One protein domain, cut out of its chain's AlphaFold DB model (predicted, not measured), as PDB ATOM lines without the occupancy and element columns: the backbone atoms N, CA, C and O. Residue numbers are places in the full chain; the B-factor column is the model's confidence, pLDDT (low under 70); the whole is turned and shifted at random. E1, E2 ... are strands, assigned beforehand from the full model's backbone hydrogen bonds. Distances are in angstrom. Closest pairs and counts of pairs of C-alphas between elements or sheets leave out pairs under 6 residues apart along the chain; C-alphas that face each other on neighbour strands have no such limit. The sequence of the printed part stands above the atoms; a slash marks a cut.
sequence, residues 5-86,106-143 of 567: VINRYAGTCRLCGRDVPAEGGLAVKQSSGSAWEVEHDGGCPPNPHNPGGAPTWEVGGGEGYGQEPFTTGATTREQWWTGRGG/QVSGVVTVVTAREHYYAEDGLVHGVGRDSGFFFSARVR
ATOM      1  N   VAL A   5      30.683  30.320   1.710       93.81
ATOM      2  CA  VAL A   5      30.361  28.934   1.327       93.81
ATOM      3  C   VAL A   5      29.130  28.494   2.109       93.81
ATOM      4  O   VAL A   5      28.852  29.081   3.142       93.81
ATOM      5  N   ILE A   6      28.395  27.479   1.659       93.06
ATOM      6  CA  ILE A   6      27.269  26.932   2.435       93.06
ATOM      7  C   ILE A   6      27.787  26.413   3.789       93.06
ATOM      8  O   ILE A   6      28.843  25.770   3.841       93.06
ATOM      9  N   ASN A   7      27.088  26.715   4.889       93.94
ATOM     10  CA  ASN A   7      27.489  26.238   6.214       93.94
ATOM     11  C   ASN A   7      27.287  24.719   6.312       93.94
ATOM     12  O   ASN A   7      26.181  24.218   6.188       93.94
ATOM     13  N   ARG A   8      28.352  23.952   6.555       89.88
ATOM     14  CA  ARG A   8      28.238  22.483   6.671       89.88
ATOM     15  C   ARG A   8      27.685  22.012   8.011       89.88
ATOM     16  O   ARG A   8      27.211  20.890   8.118       89.88
ATOM     17  N   TYR A   9      27.783  22.857   9.026       88.81
ATOM     18  CA  TYR A   9      27.351  22.564  10.383       88.81
ATOM     19  C   TYR A   9      26.321  23.599  10.804       88.81
ATOM     20  O   TYR A   9      26.381  24.754  10.363       88.81
ATOM     21  N   ALA A  10      25.384  23.175  11.650       89.50
ATOM     22  CA  ALA A  10      24.511  24.112  12.329       89.50
ATOM     23  C   ALA A  10      25.362  25.082  13.156       89.50
ATOM     24  O   ALA A  10      26.418  24.713  13.674       89.50
ATOM     25  N   GLY A  11      24.922  26.325  13.246       85.25
ATOM     26  CA  GLY A  11      25.620  27.330  14.028       85.25
ATOM     27  C   GLY A  11      24.795  28.587  14.186       85.25
ATOM     28  O   GLY A  11      23.809  28.805  13.487       85.25
ATOM     29  N   THR A  12      25.214  29.433  15.111       83.56
ATOM     30  CA  THR A  12      24.515  30.673  15.414       83.56
ATOM     31  C   THR A  12      24.859  31.747  14.384       83.56
ATOM     32  O   THR A  12      26.030  32.056  14.142       83.56
ATOM     33  N   CYS A  13      23.832  32.343  13.782       84.69
ATOM     34  CA  CYS A  13      23.983  33.448  12.851       84.69
ATOM     35  C   CYS A  13      24.725  34.611  13.522       84.69
ATOM     36  O   CYS A  13      24.277  35.137  14.540       84.69
ATOM     37  N   ARG A  14      25.823  35.084  12.934       76.19
ATOM     38  CA  ARG A  14      26.628  36.179  13.491       76.19
ATOM     39  C   ARG A  14      25.964  37.546  13.485       76.19
ATOM     40  O   ARG A  14      26.430  38.450  14.165       76.19
ATOM     41  N   LEU A  15      24.913  37.703  12.687       75.50
ATOM     42  CA  LEU A  15      24.211  38.970  12.540       75.50
ATOM     43  C   LEU A  15      22.997  39.057  13.475       75.50
ATOM     44  O   LEU A  15      22.751  40.121  14.033       75.50
ATOM     45  N   CYS A  16      22.247  37.961  13.654       75.50
ATOM     46  CA  CYS A  16      21.004  37.969  14.436       75.50
ATOM     47  C   CYS A  16      20.986  37.040  15.653       75.50
ATOM     48  O   CYS A  16      20.009  37.083  16.396       75.50
ATOM     49  N   GLY A  17      22.013  36.209  15.856       75.31
ATOM     50  CA  GLY A  17      22.128  35.327  17.020       75.31
ATOM     51  C   GLY A  17      21.196  34.117  17.013       75.31
ATOM     52  O   GLY A  17      21.143  33.401  18.003       75.31
ATOM     53  N   ARG A  18      20.443  33.882  15.932       81.81
ATOM     54  CA  ARG A  18      19.562  32.713  15.807       81.81
ATOM     55  C   ARG A  18      20.293  31.526  15.212       81.81
ATOM     56  O   ARG A  18      21.195  31.700  14.393       81.81
ATOM     57  N   ASP A  19      19.847  30.333  15.571       87.31
ATOM     58  CA  ASP A  19      20.371  29.107  14.993       87.31
ATOM     59  C   ASP A  19      20.057  29.021  13.503       87.31
ATOM     60  O   ASP A  19      18.929  29.220  13.043       87.31
ATOM     61  N   VAL A  20      21.097  28.707  12.746       89.50
ATOM     62  CA  VAL A  20      21.034  28.380  11.332       89.50
ATOM     63  C   VAL A  20      21.320  26.888  11.233       89.50
ATOM     64  O   VAL A  20      22.408  26.460  11.637       89.50
ATOM     65  N   PRO A  21      20.381  26.069  10.729       93.75
ATOM     66  CA  PRO A  21      20.632  24.646  10.562       93.75
ATOM     67  C   PRO A  21      21.781  24.421   9.571       93.75
ATOM     68  O   PRO A  21      22.118  25.305   8.774       93.75
ATOM     69  N   ALA A  22      22.397  23.239   9.613       93.31
ATOM     70  CA  ALA A  22      23.367  22.843   8.596       93.31
ATOM     71  C   ALA A  22      22.740  22.992   7.200       93.31
ATOM     72  O   ALA A  22      21.578  22.645   7.001       93.31
ATOM     73  N   GLU A  23      23.503  23.558   6.272       93.88
ATOM     74  CA  GLU A  23      23.106  23.874   4.897       93.88
ATOM     75  C   GLU A  23      21.983  24.920   4.756       93.88
ATOM     76  O   GLU A  23      21.595  25.261   3.641       93.88
ATOM     77  N   GLY A  24      21.493  25.486   5.865       90.75
ATOM     78  CA  GLY A  24      20.456  26.523   5.893       90.75
ATOM     79  C   GLY A  24      20.972  27.959   5.760       90.75
ATOM     80  O   GLY A  24      20.192  28.905   5.891       90.75
ATOM     81  N   GLY A  25      22.275  28.148   5.552       93.50
ATOM     82  CA  GLY A  25      22.898  29.458   5.422       93.50
ATOM     83  C   GLY A  25      24.317  29.421   4.857       93.50
ATOM     84  O   GLY A  25      24.731  28.497   4.155       93.50
ATOM     85  N   LEU A  26      25.085  30.466   5.153       94.00
ATOM     86  CA  LEU A  26      26.424  30.689   4.621       94.00
ATOM     87  C   LEU A  26      27.446  30.730   5.757       94.00
ATOM     88  O   LEU A  26      27.324  31.526   6.677       94.00
ATOM     89  N   ALA A  27      28.498  29.922   5.676       90.62
ATOM     90  CA  ALA A  27      29.719  30.142   6.431       90.62
ATOM     91  C   ALA A  27      30.547  31.250   5.756       90.62
ATOM     92  O   ALA A  27      30.932  31.160   4.584       90.62
ATOM     93  N   VAL A  28      30.840  32.301   6.514       89.88
ATOM     94  CA  VAL A  28      31.579  33.491   6.102       89.88
ATOM     95  C   VAL A  28      32.887  33.550   6.875       89.88
ATOM     96  O   VAL A  28      32.905  33.488   8.101       89.88
ATOM     97  N   LYS A  29      34.005  33.666   6.157       85.75
ATOM     98  CA  LYS A  29      35.319  33.791   6.796       85.75
ATOM     99  C   LYS A  29      35.519  35.210   7.346       85.75
ATOM    100  O   LYS A  29      35.357  36.182   6.593       85.75
ATOM    101  N   GLN A  30      35.911  35.324   8.618       76.75
ATOM    102  CA  GLN A  30      36.260  36.610   9.232       76.75
ATOM    103  C   GLN A  30      37.405  37.292   8.460       76.75
ATOM    104  O   GLN A  30      38.302  36.632   7.933       76.75
ATOM    105  N   SER A  31      37.379  38.625   8.367       69.62
ATOM    106  CA  SER A  31      38.400  39.419   7.657       69.62
ATOM    107  C   SER A  31      39.782  39.340   8.306       69.62
ATOM    108  O   SER A  31      40.784  39.456   7.607       69.62
ATOM    109  N   SER A  32      39.832  39.155   9.625       62.69
ATOM    110  CA  SER A  32      41.044  39.217  10.444       62.69
ATOM    111  C   SER A  32      41.541  37.851  10.937       62.69
ATOM    112  O   SER A  32      42.535  37.811  11.655       62.69
ATOM    113  N   GLY A  33      40.901  36.732  10.564       69.06
ATOM    114  CA  GLY A  33      41.188  35.427  11.174       69.06
ATOM    115  C   GLY A  33      40.924  34.193  10.305       69.06
ATOM    116  O   GLY A  33      40.469  34.262   9.160       69.06
ATOM    117  N   SER A  34      41.247  33.022  10.861       74.56
ATOM    118  CA  SER A  34      40.947  31.699  10.289       74.56
ATOM    119  C   SER A  34      39.538  31.199  10.629       74.56
ATOM    120  O   SER A  34      39.092  30.224  10.021       74.56
ATOM    121  N   ALA A  35      38.842  31.871  11.551       78.75
ATOM    122  CA  ALA A  35      37.506  31.514  12.001       78.75
ATOM    123  C   ALA A  35      36.438  31.716  10.910       78.75
ATOM    124  O   ALA A  35      36.488  32.651  10.099       78.75
ATOM    125  N   TRP A  36      35.461  30.810  10.917       85.38
ATOM    126  CA  TRP A  36      34.268  30.855  10.083       85.38
ATOM    127  C   TRP A  36      33.059  31.139  10.962       85.38
ATOM    128  O   TRP A  36      32.889  30.520  12.007       85.38
ATOM    129  N   GLU A  37      32.212  32.050  10.515       86.31
ATOM    130  CA  GLU A  37      30.975  32.427  11.189       86.31
ATOM    131  C   GLU A  37      29.781  32.098  10.297       86.31
ATOM    132  O   GLU A  37      29.911  32.117   9.076       86.31
ATOM    133  N   VAL A  38      28.614  31.814  10.868       88.12
ATOM    134  CA  VAL A  38      27.421  31.470  10.079       88.12
ATOM    135  C   VAL A  38      26.556  32.714   9.843       88.12
ATOM    136  O   VAL A  38      26.417  33.553  10.723       88.12
ATOM    137  N   GLU A  39      25.966  32.858   8.662       90.25
ATOM    138  CA  GLU A  39      24.957  33.858   8.294       90.25
ATOM    139  C   GLU A  39      23.743  33.164   7.666       90.25
ATOM    140  O   GLU A  39      23.886  32.101   7.067       90.25
ATOM    141  N   HIS A  40      22.553  33.763   7.750       88.81
ATOM    142  CA  HIS A  40      21.415  33.300   6.950       88.81
ATOM    143  C   HIS A  40      21.640  33.614   5.465       88.81
ATOM    144  O   HIS A  40      22.083  34.715   5.123       88.81
ATOM    145  N   ASP A  41      21.290  32.676   4.584       89.06
ATOM    146  CA  ASP A  41      21.235  32.940   3.146       89.06
ATOM    147  C   ASP A  41      19.941  33.709   2.822       89.06
ATOM    148  O   ASP A  41      18.850  33.274   3.184       89.06
ATOM    149  N   GLY A  42      20.055  34.890   2.211       82.94
ATOM    150  CA  GLY A  42      18.910  35.780   1.948       82.94
ATOM    151  C   GLY A  42      18.608  36.838   3.023       82.94
ATOM    152  O   GLY A  42      17.614  37.553   2.902       82.94
ATOM    153  N   GLY A  43      19.478  37.001   4.023       81.94
ATOM    154  CA  GLY A  43      19.326  38.004   5.085       81.94
ATOM    155  C   GLY A  43      18.721  37.432   6.365       81.94
ATOM    156  O   GLY A  43      18.122  36.361   6.382       81.94
ATOM    157  N   CYS A  44      18.931  38.128   7.482       81.31
ATOM    158  CA  CYS A  44      18.447  37.645   8.771       81.31
ATOM    159  C   CYS A  44      16.939  37.855   8.913       81.31
ATOM    160  O   CYS A  44      16.442  38.914   8.523       81.31
ATOM    161  N   PRO A  45      16.216  36.913   9.544       80.25
ATOM    162  CA  PRO A  45      14.863  37.201   9.985       80.25
ATOM    163  C   PRO A  45      14.895  38.369  10.990       80.25
ATOM    164  O   PRO A  45      15.909  38.541  11.679       80.25
ATOM    165  N   PRO A  46      13.806  39.151  11.112       79.75
ATOM    166  CA  PRO A  46      13.739  40.254  12.064       79.75
ATOM    167  C   PRO A  46      14.139  39.779  13.462       79.75
ATOM    168  O   PRO A  46      13.546  38.836  14.004       79.75
ATOM    169  N   ASN A  47      15.173  40.401  14.031       80.56
ATOM    170  CA  ASN A  47      15.550  40.142  15.412       80.56
ATOM    171  C   ASN A  47      14.533  40.881  16.303       80.56
ATOM    172  O   ASN A  47      14.326  42.077  16.102       80.56
ATOM    173  N   PRO A  48      13.881  40.205  17.265       84.00
ATOM    174  CA  PRO A  48      12.836  40.810  18.090       84.00
ATOM    175  C   PRO A  48      13.364  41.977  18.932       84.00
ATOM    176  O   PRO A  48      12.607  42.881  19.260       84.00
ATOM    177  N   HIS A  49      14.668  41.996  19.216       86.19
ATOM    178  CA  HIS A  49      15.362  43.054  19.944       86.19
ATOM    179  C   HIS A  49      16.008  44.091  19.015       86.19
ATOM    180  O   HIS A  49      16.566  45.074  19.491       86.19
ATOM    181  N   ASN A  50      15.914  43.922  17.691       88.44
ATOM    182  CA  ASN A  50      16.262  44.934  16.692       88.44
ATOM    183  C   ASN A  50      15.273  44.916  15.503       88.44
ATOM    184  O   ASN A  50      15.680  44.678  14.360       88.44
ATOM    185  N   PRO A  51      13.965  45.134  15.747       77.31
ATOM    186  CA  PRO A  51      12.929  44.928  14.733       77.31
ATOM    187  C   PRO A  51      13.034  45.917  13.561       77.31
ATOM    188  O   PRO A  51      12.631  45.590  12.448       77.31
ATOM    189  N   GLY A  52      13.605  47.105  13.797       81.44
ATOM    190  CA  GLY A  52      13.841  48.131  12.776       81.44
ATOM    191  C   GLY A  52      15.193  48.032  12.065       81.44
ATOM    192  O   GLY A  52      15.477  48.870  11.215       81.44
ATOM    193  N   GLY A  53      16.037  47.052  12.409       83.06
ATOM    194  CA  GLY A  53      17.365  46.912  11.806       83.06
ATOM    195  C   GLY A  53      18.292  48.100  12.088       83.06
ATOM    196  O   GLY A  53      19.075  48.480  11.220       83.06
ATOM    197  N   ALA A  54      18.204  48.692  13.283       88.06
ATOM    198  CA  ALA A  54      19.084  49.771  13.718       88.06
ATOM    199  C   ALA A  54      20.567  49.347  13.638       88.06
ATOM    200  O   ALA A  54      20.867  48.152  13.801       88.06
ATOM    201  N   PRO A  55      21.499  50.297  13.410       90.38
ATOM    202  CA  PRO A  55      22.932  50.028  13.448       90.38
ATOM    203  C   PRO A  55      23.342  49.326  14.744       90.38
ATOM    204  O   PRO A  55      22.840  49.636  15.825       90.38
ATOM    205  N   THR A  56      24.254  48.366  14.621       92.25
ATOM    206  CA  THR A  56      24.735  47.560  15.746       92.25
ATOM    207  C   THR A  56      26.253  47.537  15.790       92.25
ATOM    208  O   THR A  56      26.900  47.502  14.741       92.25
ATOM    209  N   TRP A  57      26.802  47.482  16.997       93.94
ATOM    210  CA  TRP A  57      28.234  47.353  17.259       93.94
ATOM    211  C   TRP A  57      28.484  46.311  18.350       93.94
ATOM    212  O   TRP A  57      27.542  45.756  18.916       93.94
ATOM    213  N   GLU A  58      29.753  45.998  18.594       93.31
ATOM    214  CA  GLU A  58      30.157  45.007  19.591       93.31
ATOM    215  C   GLU A  58      30.671  45.684  20.862       93.31
ATOM    216  O   GLU A  58      31.448  46.641  20.805       93.31
ATOM    217  N   VAL A  59      30.244  45.148  22.001       95.12
ATOM    218  CA  VAL A  59      30.769  45.430  23.340       95.12
ATOM    219  C   VAL A  59      31.215  44.116  23.975       95.12
ATOM    220  O   VAL A  59      30.786  43.039  23.556       95.12
ATOM    221  N   GLY A  60      32.105  44.179  24.958       93.62
ATOM    222  CA  GLY A  60      32.571  42.986  25.653       93.62
ATOM    223  C   GLY A  60      33.800  43.229  26.512       93.62
ATOM    224  O   GLY A  60      34.503  44.230  26.353       93.62
ATOM    225  N   GLY A  61      34.064  42.271  27.389       90.12
ATOM    226  CA  GLY A  61      35.131  42.315  28.378       90.12
ATOM    227  C   GLY A  61      35.399  40.932  28.961       90.12
ATOM    228  O   GLY A  61      34.567  40.027  28.875       90.12
ATOM    229  N   GLY A  62      36.595  40.761  29.521       87.81
ATOM    230  CA  GLY A  62      36.927  39.579  30.310       87.81
ATOM    231  C   GLY A  62      36.346  39.680  31.717       87.81
ATOM    232  O   GLY A  62      36.266  40.772  32.280       87.81
ATOM    233  N   GLU A  63      35.973  38.542  32.290       84.50
ATOM    234  CA  GLU A  63      35.442  38.450  33.655       84.50
ATOM    235  C   GLU A  63      36.408  39.010  34.710       84.50
ATOM    236  O   GLU A  63      35.990  39.673  35.654       84.50
ATOM    237  N   GLY A  64      37.721  38.863  34.500       80.69
ATOM    238  CA  GLY A  64      38.757  39.456  35.352       80.69
ATOM    239  C   GLY A  64      38.779  40.993  35.365       80.69
ATOM    240  O   GLY A  64      39.421  41.579  36.236       80.69
ATOM    241  N   TYR A  65      38.069  41.659  34.448       83.56
ATOM    242  CA  TYR A  65      37.794  43.102  34.497       83.56
ATOM    243  C   TYR A  65      36.423  43.440  35.105       83.56
ATOM    244  O   TYR A  65      35.986  44.585  35.012       83.56
ATOM    245  N   GLY A  66      35.753  42.466  35.724       84.56
ATOM    246  CA  GLY A  66      34.419  42.611  36.304       84.56
ATOM    247  C   GLY A  66      33.287  42.561  35.277       84.56
ATOM    248  O   GLY A  66      32.181  42.989  35.587       84.56
ATOM    249  N   GLN A  67      33.544  42.090  34.050       89.44
ATOM    250  CA  GLN A  67      32.484  41.924  33.056       89.44
ATOM    251  C   GLN A  67      31.615  40.714  33.407       89.44
ATOM    252  O   GLN A  67      32.132  39.617  33.601       89.44
ATOM    253  N   GLU A  68      30.299  40.899  33.393       91.38
ATOM    254  CA  GLU A  68      29.315  39.833  33.603       91.38
ATOM    255  C   GLU A  68      28.686  39.355  32.275       91.38
ATOM    256  O   GLU A  68      28.747  40.075  31.264       91.38
ATOM    257  N   PRO A  69      28.062  38.157  32.246       93.62
ATOM    258  CA  PRO A  69      27.324  37.666  31.085       93.62
ATOM    259  C   PRO A  69      26.205  38.617  30.640       93.62
ATOM    260  O   PRO A  69      25.348  39.031  31.420       93.62
ATOM    261  N   PHE A  70      26.147  38.904  29.339       94.50
ATOM    262  CA  PHE A  70      25.081  39.728  28.774       94.50
ATOM    263  C   PHE A  70      23.775  38.941  28.621       94.50
ATOM    264  O   PHE A  70      23.755  37.829  28.095       94.50
ATOM    265  N   THR A  71      22.649  39.567  28.967       94.69
ATOM    266  CA  THR A  71      21.313  39.001  28.724       94.69
ATOM    267  C   THR A  71      20.722  39.569  27.435       94.69
ATOM    268  O   THR A  71      20.532  40.776  27.306       94.69
ATOM    269  N   THR A  72      20.401  38.708  26.464       92.62
ATOM    270  CA  THR A  72      19.770  39.147  25.204       92.62
ATOM    271  C   THR A  72      18.412  39.801  25.473       92.62
ATOM    272  O   THR A  72      17.590  39.262  26.206       92.62
ATOM    273  N   GLY A  73      18.184  40.974  24.879       93.00
ATOM    274  CA  GLY A  73      16.998  41.801  25.093       93.00
ATOM    275  C   GLY A  73      17.078  42.739  26.298       93.00
ATOM    276  O   GLY A  73      16.227  43.620  26.415       93.00
ATOM    277  N   ALA A  74      18.088  42.602  27.163       96.19
ATOM    278  CA  ALA A  74      18.289  43.531  28.268       96.19
ATOM    279  C   ALA A  74      18.723  44.911  27.758       96.19
ATOM    280  O   ALA A  74      19.421  45.028  26.746       96.19
ATOM    281  N   THR A  75      18.314  45.949  28.483       97.25
ATOM    282  CA  THR A  75      18.768  47.326  28.270       97.25
ATOM    283  C   THR A  75      19.652  47.725  29.443       97.25
ATOM    284  O   THR A  75      19.229  47.606  30.588       97.25
ATOM    285  N   THR A  76      20.886  48.137  29.162       96.50
ATOM    286  CA  THR A  76      21.931  48.366  30.172       96.50
ATOM    287  C   THR A  76      22.868  49.496  29.744       96.50
ATOM    288  O   THR A  76      22.918  49.854  28.563       96.50
ATOM    289  N   ARG A  77      23.601  50.081  30.695       96.50
ATOM    290  CA  ARG A  77      24.682  51.025  30.409       96.50
ATOM    291  C   ARG A  77      25.961  50.259  30.111       96.50
ATOM    292  O   ARG A  77      26.424  49.481  30.929       96.50
ATOM    293  N   GLU A  78      26.567  50.561  28.969       96.25
ATOM    294  CA  GLU A  78      27.826  49.949  28.547       96.25
ATOM    295  C   GLU A  78      28.881  51.000  28.239       96.25
ATOM    296  O   GLU A  78      28.573  52.184  28.070       96.25
ATOM    297  N   GLN A  79      30.135  50.554  28.154       95.06
ATOM    298  CA  GLN A  79      31.248  51.357  27.661       95.06
ATOM    299  C   GLN A  79      31.845  50.743  26.394       95.06
ATOM    300  O   GLN A  79      32.021  49.532  26.291       95.06
ATOM    301  N   TRP A  80      32.193  51.578  25.417       93.94
ATOM    302  CA  TRP A  80      32.840  51.145  24.177       93.94
ATOM    303  C   TRP A  80      33.812  52.190  23.645       93.94
ATOM    304  O   TRP A  80      33.825  53.342  24.067       93.94
ATOM    305  N   TRP A  81      34.629  51.781  22.677       91.19
ATOM    306  CA  TRP A  81      35.531  52.674  21.957       91.19
ATOM    307  C   TRP A  81      34.967  52.990  20.570       91.19
ATOM    308  O   TRP A  81      34.714  52.074  19.783       91.19
ATOM    309  N   THR A  82      34.822  54.272  20.229       88.25
ATOM    310  CA  THR A  82      34.273  54.707  18.925       88.25
ATOM    311  C   THR A  82      35.117  54.235  17.737       88.25
ATOM    312  O   THR A  82      34.584  53.899  16.680       88.25
ATOM    313  N   GLY A  83      36.434  54.081  17.924       80.88
ATOM    314  CA  GLY A  83      37.357  53.551  16.910       80.88
ATOM    315  C   GLY A  83      37.092  52.098  16.484       80.88
ATOM    316  O   GLY A  83      37.695  51.628  15.521       80.88
ATOM    317  N   ARG A  84      36.188  51.381  17.168       78.62
ATOM    318  CA  ARG A  84      35.751  50.015  16.822       78.62
ATOM    319  C   ARG A  84      34.367  49.967  16.160       78.62
ATOM    320  O   ARG A  84      33.741  48.914  16.128       78.62
ATOM    321  N   GLY A  85      33.903  51.093  15.616       82.81
ATOM    322  CA  GLY A  85      32.628  51.185  14.898       82.81
ATOM    323  C   GLY A  85      31.409  51.401  15.796       82.81
ATOM    324  O   GLY A  85      30.286  51.261  15.321       82.81
ATOM    325  N   GLY A  86      31.621  51.726  17.075       89.25
ATOM    326  CA  GLY A  86      30.558  52.180  17.969       89.25
ATOM    327  C   GLY A  86      30.220  53.664  17.752       89.25
ATOM    328  O   GLY A  86      31.090  54.423  17.314       89.25
ATOM    329  N   GLN A 106      36.622  56.665  24.415       94.50
ATOM    330  CA  GLN A 106      35.837  55.767  25.244       94.50
ATOM    331  C   GLN A 106      34.540  56.475  25.614       94.50
ATOM    332  O   GLN A 106      34.549  57.549  26.215       94.50
ATOM    333  N   VAL A 107      33.431  55.867  25.235       95.56
ATOM    334  CA  VAL A 107      32.078  56.390  25.399       95.56
ATOM    335  C   VAL A 107      31.312  55.453  26.315       95.56
ATOM    336  O   VAL A 107      31.530  54.246  26.274       95.56
ATOM    337  N   SER A 108      30.421  56.008  27.130       96.50
ATOM    338  CA  SER A 108      29.387  55.256  27.833       96.50
ATOM    339  C   SER A 108      28.014  55.679  27.339       96.50
ATOM    340  O   SER A 108      27.821  56.858  27.077       96.50
ATOM    341  N   GLY A 109      27.057  54.762  27.257       97.25
ATOM    342  CA  GLY A 109      25.661  55.072  26.947       97.25
ATOM    343  C   GLY A 109      24.753  53.868  27.166       97.25
ATOM    344  O   GLY A 109      25.234  52.763  27.428       97.25
ATOM    345  N   VAL A 110      23.442  54.087  27.071       98.06
ATOM    346  CA  VAL A 110      22.438  53.040  27.279       98.06
ATOM    347  C   VAL A 110      22.163  52.301  25.972       98.06
ATOM    348  O   VAL A 110      21.840  52.898  24.939       98.06
ATOM    349  N   VAL A 111      22.295  50.981  26.017       97.56
ATOM    350  CA  VAL A 111      22.222  50.097  24.855       97.56
ATOM    351  C   VAL A 111      21.258  48.944  25.105       97.56
ATOM    352  O   VAL A 111      21.059  48.527  26.243       97.56
ATOM    353  N   THR A 112      20.688  48.395  24.034       97.31
ATOM    354  CA  THR A 112      19.913  47.147  24.082       97.31
ATOM    355  C   THR A 112      20.746  46.008  23.510       97.31
ATOM    356  O   THR A 112      21.251  46.100  22.383       97.31
ATOM    357  N   VAL A 113      20.862  44.910  24.259       96.44
ATOM    358  CA  VAL A 113      21.559  43.696  23.826       96.44
ATOM    359  C   VAL A 113      20.738  42.985  22.756       96.44
ATOM    360  O   VAL A 113      19.644  42.486  23.009       96.44
ATOM    361  N   VAL A 114      21.277  42.908  21.541       93.12
ATOM    362  CA  VAL A 114      20.639  42.230  20.402       93.12
ATOM    363  C   VAL A 114      20.985  40.744  20.397       93.12
ATOM    364  O   VAL A 114      20.126  39.914  20.097       93.12
ATOM    365  N   THR A 115      22.239  40.415  20.721       90.06
ATOM    366  CA  THR A 115      22.736  39.041  20.882       90.06
ATOM    367  C   THR A 115      23.864  39.013  21.906       90.06
ATOM    368  O   THR A 115      24.719  39.898  21.865       90.06
ATOM    369  N   ALA A 116      23.933  37.975  22.733       92.25
ATOM    370  CA  ALA A 116      25.014  37.743  23.691       92.25
ATOM    371  C   ALA A 116      25.812  36.475  23.351       92.25
ATOM    372  O   ALA A 116      25.279  35.543  22.744       92.25
ATOM    373  N   ARG A 117      27.094  36.452  23.722       89.81
ATOM    374  CA  ARG A 117      28.007  35.315  23.576       89.81
ATOM    375  C   ARG A 117      28.953  35.252  24.767       89.81
ATOM    376  O   ARG A 117      29.464  36.277  25.211       89.81
ATOM    377  N   GLU A 118      29.258  34.038  25.186       90.31
ATOM    378  CA  GLU A 118      30.325  33.733  26.134       90.31
ATOM    379  C   GLU A 118      31.376  32.858  25.453       90.31
ATOM    380  O   GLU A 118      31.064  32.031  24.589       90.31
ATOM    381  N   HIS A 119      32.639  33.071  25.801       85.31
ATOM    382  CA  HIS A 119      33.736  32.244  25.328       85.31
ATOM    383  C   HIS A 119      34.677  31.927  26.480       85.31
ATOM    384  O   HIS A 119      35.158  32.839  27.148       85.31
ATOM    385  N   TYR A 120      34.947  30.641  26.686       83.94
ATOM    386  CA  TYR A 120      35.889  30.172  27.693       83.94
ATOM    387  C   TYR A 120      37.290  30.024  27.091       83.94
ATOM    388  O   TYR A 120      37.478  29.306  26.105       83.94
ATOM    389  N   TYR A 121      38.274  30.674  27.703       78.81
ATOM    390  CA  TYR A 121      39.690  30.556  27.383       78.81
ATOM    391  C   TYR A 121      40.373  29.661  28.422       78.81
ATOM    392  O   TYR A 121      40.505  30.026  29.585       78.81
ATOM    393  N   ALA A 122      40.819  28.479  27.987       70.12
ATOM    394  CA  ALA A 122      41.401  27.459  28.864       70.12
ATOM    395  C   ALA A 122      42.879  27.700  29.248       70.12
ATOM    396  O   ALA A 122      43.387  27.014  30.131       70.12
ATOM    397  N   GLU A 123      43.580  28.627  28.584       60.34
ATOM    398  CA  GLU A 123      45.016  28.875  28.781       60.34
ATOM    399  C   GLU A 123      45.276  30.283  29.345       60.34
ATOM    400  O   GLU A 123      44.722  31.257  28.842       60.34
ATOM    401  N   ASP A 124      46.114  30.345  30.392       58.12
ATOM    402  CA  ASP A 124      46.653  31.510  31.127       58.12
ATOM    403  C   ASP A 124      45.865  32.831  30.945       58.12
ATOM    404  O   ASP A 124      46.125  33.629  30.039       58.12
ATOM    405  N   GLY A 125      44.896  33.067  31.842       54.03
ATOM    406  CA  GLY A 125      43.862  34.116  31.785       54.03
ATOM    407  C   GLY A 125      44.313  35.587  31.844       54.03
ATOM    408  O   GLY A 125      43.539  36.482  32.193       54.03
ATOM    409  N   LEU A 126      45.566  35.858  31.478       58.53
ATOM    410  CA  LEU A 126      46.109  37.191  31.227       58.53
ATOM    411  C   LEU A 126      45.727  37.724  29.837       58.53
ATOM    412  O   LEU A 126      45.664  38.939  29.638       58.53
ATOM    413  N   VAL A 127      45.450  36.847  28.866       62.06
ATOM    414  CA  VAL A 127      45.013  37.271  27.529       62.06
ATOM    415  C   VAL A 127      43.519  37.612  27.587       62.06
ATOM    416  O   VAL A 127      42.709  36.815  28.036       62.06
ATOM    417  N   HIS A 128      43.154  38.829  27.172       63.69
ATOM    418  CA  HIS A 128      41.786  39.383  27.216       63.69
ATOM    419  C   HIS A 128      41.225  39.739  28.607       63.69
ATOM    420  O   HIS A 128      40.091  40.208  28.687       63.69
ATOM    421  N   GLY A 129      42.028  39.615  29.673       66.94
ATOM    422  CA  GLY A 129      41.641  40.010  31.032       66.94
ATOM    423  C   GLY A 129      40.546  39.147  31.646       66.94
ATOM    424  O   GLY A 129      39.713  39.648  32.389       66.94
ATOM    425  N   VAL A 130      40.528  37.861  31.300       68.94
ATOM    426  CA  VAL A 130      39.549  36.884  31.795       68.94
ATOM    427  C   VAL A 130      39.840  36.406  33.226       68.94
ATOM    428  O   VAL A 130      38.986  35.783  33.836       68.94
ATOM    429  N   GLY A 131      40.997  36.758  33.798       63.78
ATOM    430  CA  GLY A 131      41.365  36.402  35.172       63.78
ATOM    431  C   GLY A 131      41.890  34.966  35.287       63.78
ATOM    432  O   GLY A 131      41.704  34.148  34.391       63.78
ATOM    433  N   ARG A 132      42.607  34.663  36.377       57.41
ATOM    434  CA  ARG A 132      43.332  33.386  36.538       57.41
ATOM    435  C   ARG A 132      42.414  32.185  36.810       57.41
ATOM    436  O   ARG A 132      42.826  31.061  36.545       57.41
ATOM    437  N   ASP A 133      41.194  32.436  37.287       60.06
ATOM    438  CA  ASP A 133      40.387  31.414  37.962       60.06
ATOM    439  C   ASP A 133      39.078  31.044  37.237       60.06
ATOM    440  O   ASP A 133      38.497  30.011  37.559       60.06
ATOM    441  N   SER A 134      38.623  31.824  36.247       66.25
ATOM    442  CA  SER A 134      37.319  31.603  35.598       66.25
ATOM    443  C   SER A 134      37.342  31.585  34.062       66.25
ATOM    444  O   SER A 134      36.545  30.874  33.461       66.25
ATOM    445  N   GLY A 135      38.267  32.292  33.398       81.00
ATOM    446  CA  GLY A 135      38.561  32.120  31.967       81.00
ATOM    447  C   GLY A 135      37.511  32.642  30.972       81.00
ATOM    448  O   GLY A 135      37.713  32.484  29.765       81.00
ATOM    449  N   PHE A 136      36.416  33.280  31.403       86.94
ATOM    450  CA  PHE A 136      35.359  33.725  30.487       86.94
ATOM    451  C   PHE A 136      35.566  35.135  29.922       86.94
ATOM    452  O   PHE A 136      35.905  36.096  30.614       86.94
ATOM    453  N   PHE A 137      35.293  35.262  28.624       88.00
ATOM    454  CA  PHE A 137      35.100  36.529  27.929       88.00
ATOM    455  C   PHE A 137      33.651  36.638  27.469       88.00
ATOM    456  O   PHE A 137      33.162  35.804  26.698       88.00
ATOM    457  N   PHE A 138      32.981  37.698  27.904       92.50
ATOM    458  CA  PHE A 138      31.609  37.985  27.518       92.50
ATOM    459  C   PHE A 138      31.611  39.042  26.422       92.50
ATOM    460  O   PHE A 138      32.305  40.056  26.503       92.50
ATOM    461  N   SER A 139      30.822  38.816  25.376       93.00
ATOM    462  CA  SER A 139      30.629  39.785  24.301       93.00
ATOM    463  C   SER A 139      29.169  39.871  23.901       93.00
ATOM    464  O   SER A 139      28.425  38.892  23.950       93.00
ATOM    465  N   ALA A 140      28.755  41.053  23.474       94.50
ATOM    466  CA  ALA A 140      27.419  41.297  22.984       94.50
ATOM    467  C   ALA A 140      27.448  42.156  21.730       94.50
ATOM    468  O   ALA A 140      28.249  43.080  21.583       94.50
ATOM    469  N   ARG A 141      26.503  41.872  20.837       93.19
ATOM    470  CA  ARG A 141      26.120  42.793  19.779       93.19
ATOM    471  C   ARG A 141      24.976  43.637  20.306       93.19
ATOM    472  O   ARG A 141      23.949  43.096  20.715       93.19
ATOM    473  N   VAL A 142      25.149  44.946  20.284       95.88
ATOM    474  CA  VAL A 142      24.209  45.903  20.868       95.88
ATOM    475  C   VAL A 142      23.758  46.915  19.827       95.88
ATOM    476  O   VAL A 142      24.396  47.078  18.785       95.88
ATOM    477  N   ARG A 143      22.652  47.596  20.114       95.38
ATOM    478  CA  ARG A 143      22.226  48.821  19.429       95.38
ATOM    479  C   ARG A 143      21.975  49.917  20.456       95.38
ATOM    480  O   ARG A 143      21.795  49.618  21.636       95.38
TER     481      ARG A 143
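Overview. This is residues 5 to 86 and 106 to 143 of the 567 residues of an uncharacterized protein of Actinosynnema mirum (strain ATCC 29888 / DSM 43827 / JCM 3225 / NBRC 14064 / NCIMB 13271 / NRRL B-12336 / IMRU 3971 / 101) (UniProt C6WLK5). With little regular structure, two lobes joined by residues 41 to 56: a loop-rich one, residues 5 to 24 with hairpin E1 E2, and a strongly twisted sheet, E3 E6 E5 E4. The printed part has 120 residues, 46 in six named strands, E1 to E6, all strand, both sheets antiparallel. It is compact, radius of gyration of the C-alphas 15.2 A, spans 39 by 34 by 24 A.

Along the chain. E1, residues 25 to 29, begins at C-alpha (22.898, 29.458, 5.422). E2 is 36 to 40, E3 57 to 62, E4 75 to 81, E5 106 to 120, 25.7 A, and E6 136 to 143, 22.9 A, ending at C-alpha (22.226, 48.821, 19.429).

Arrangement. Within hydrogen-bond range are N 26 and O 39 of hairpin E1 E2, 2.8 A, and N 59 of E3 and O 140 of E6, 2.9 A. E2 and E3 are apart. E5 bends by 112 degrees at residue 110; over its residues 106 to 112 it pairs with E4, N 78 and O 109 at 3.0 A, and over its residues 112 to 120 with E6, N 117 and O 139 at 2.8 A.

Size, cuts and confidence. Across the cut, C-alphas 86 and 106 are 9.7 A apart. Links E2 to E3, E3 to E4 and E5 to E6 are long. Residues 31 to 33 and 123 to 134 have pLDDT under 70.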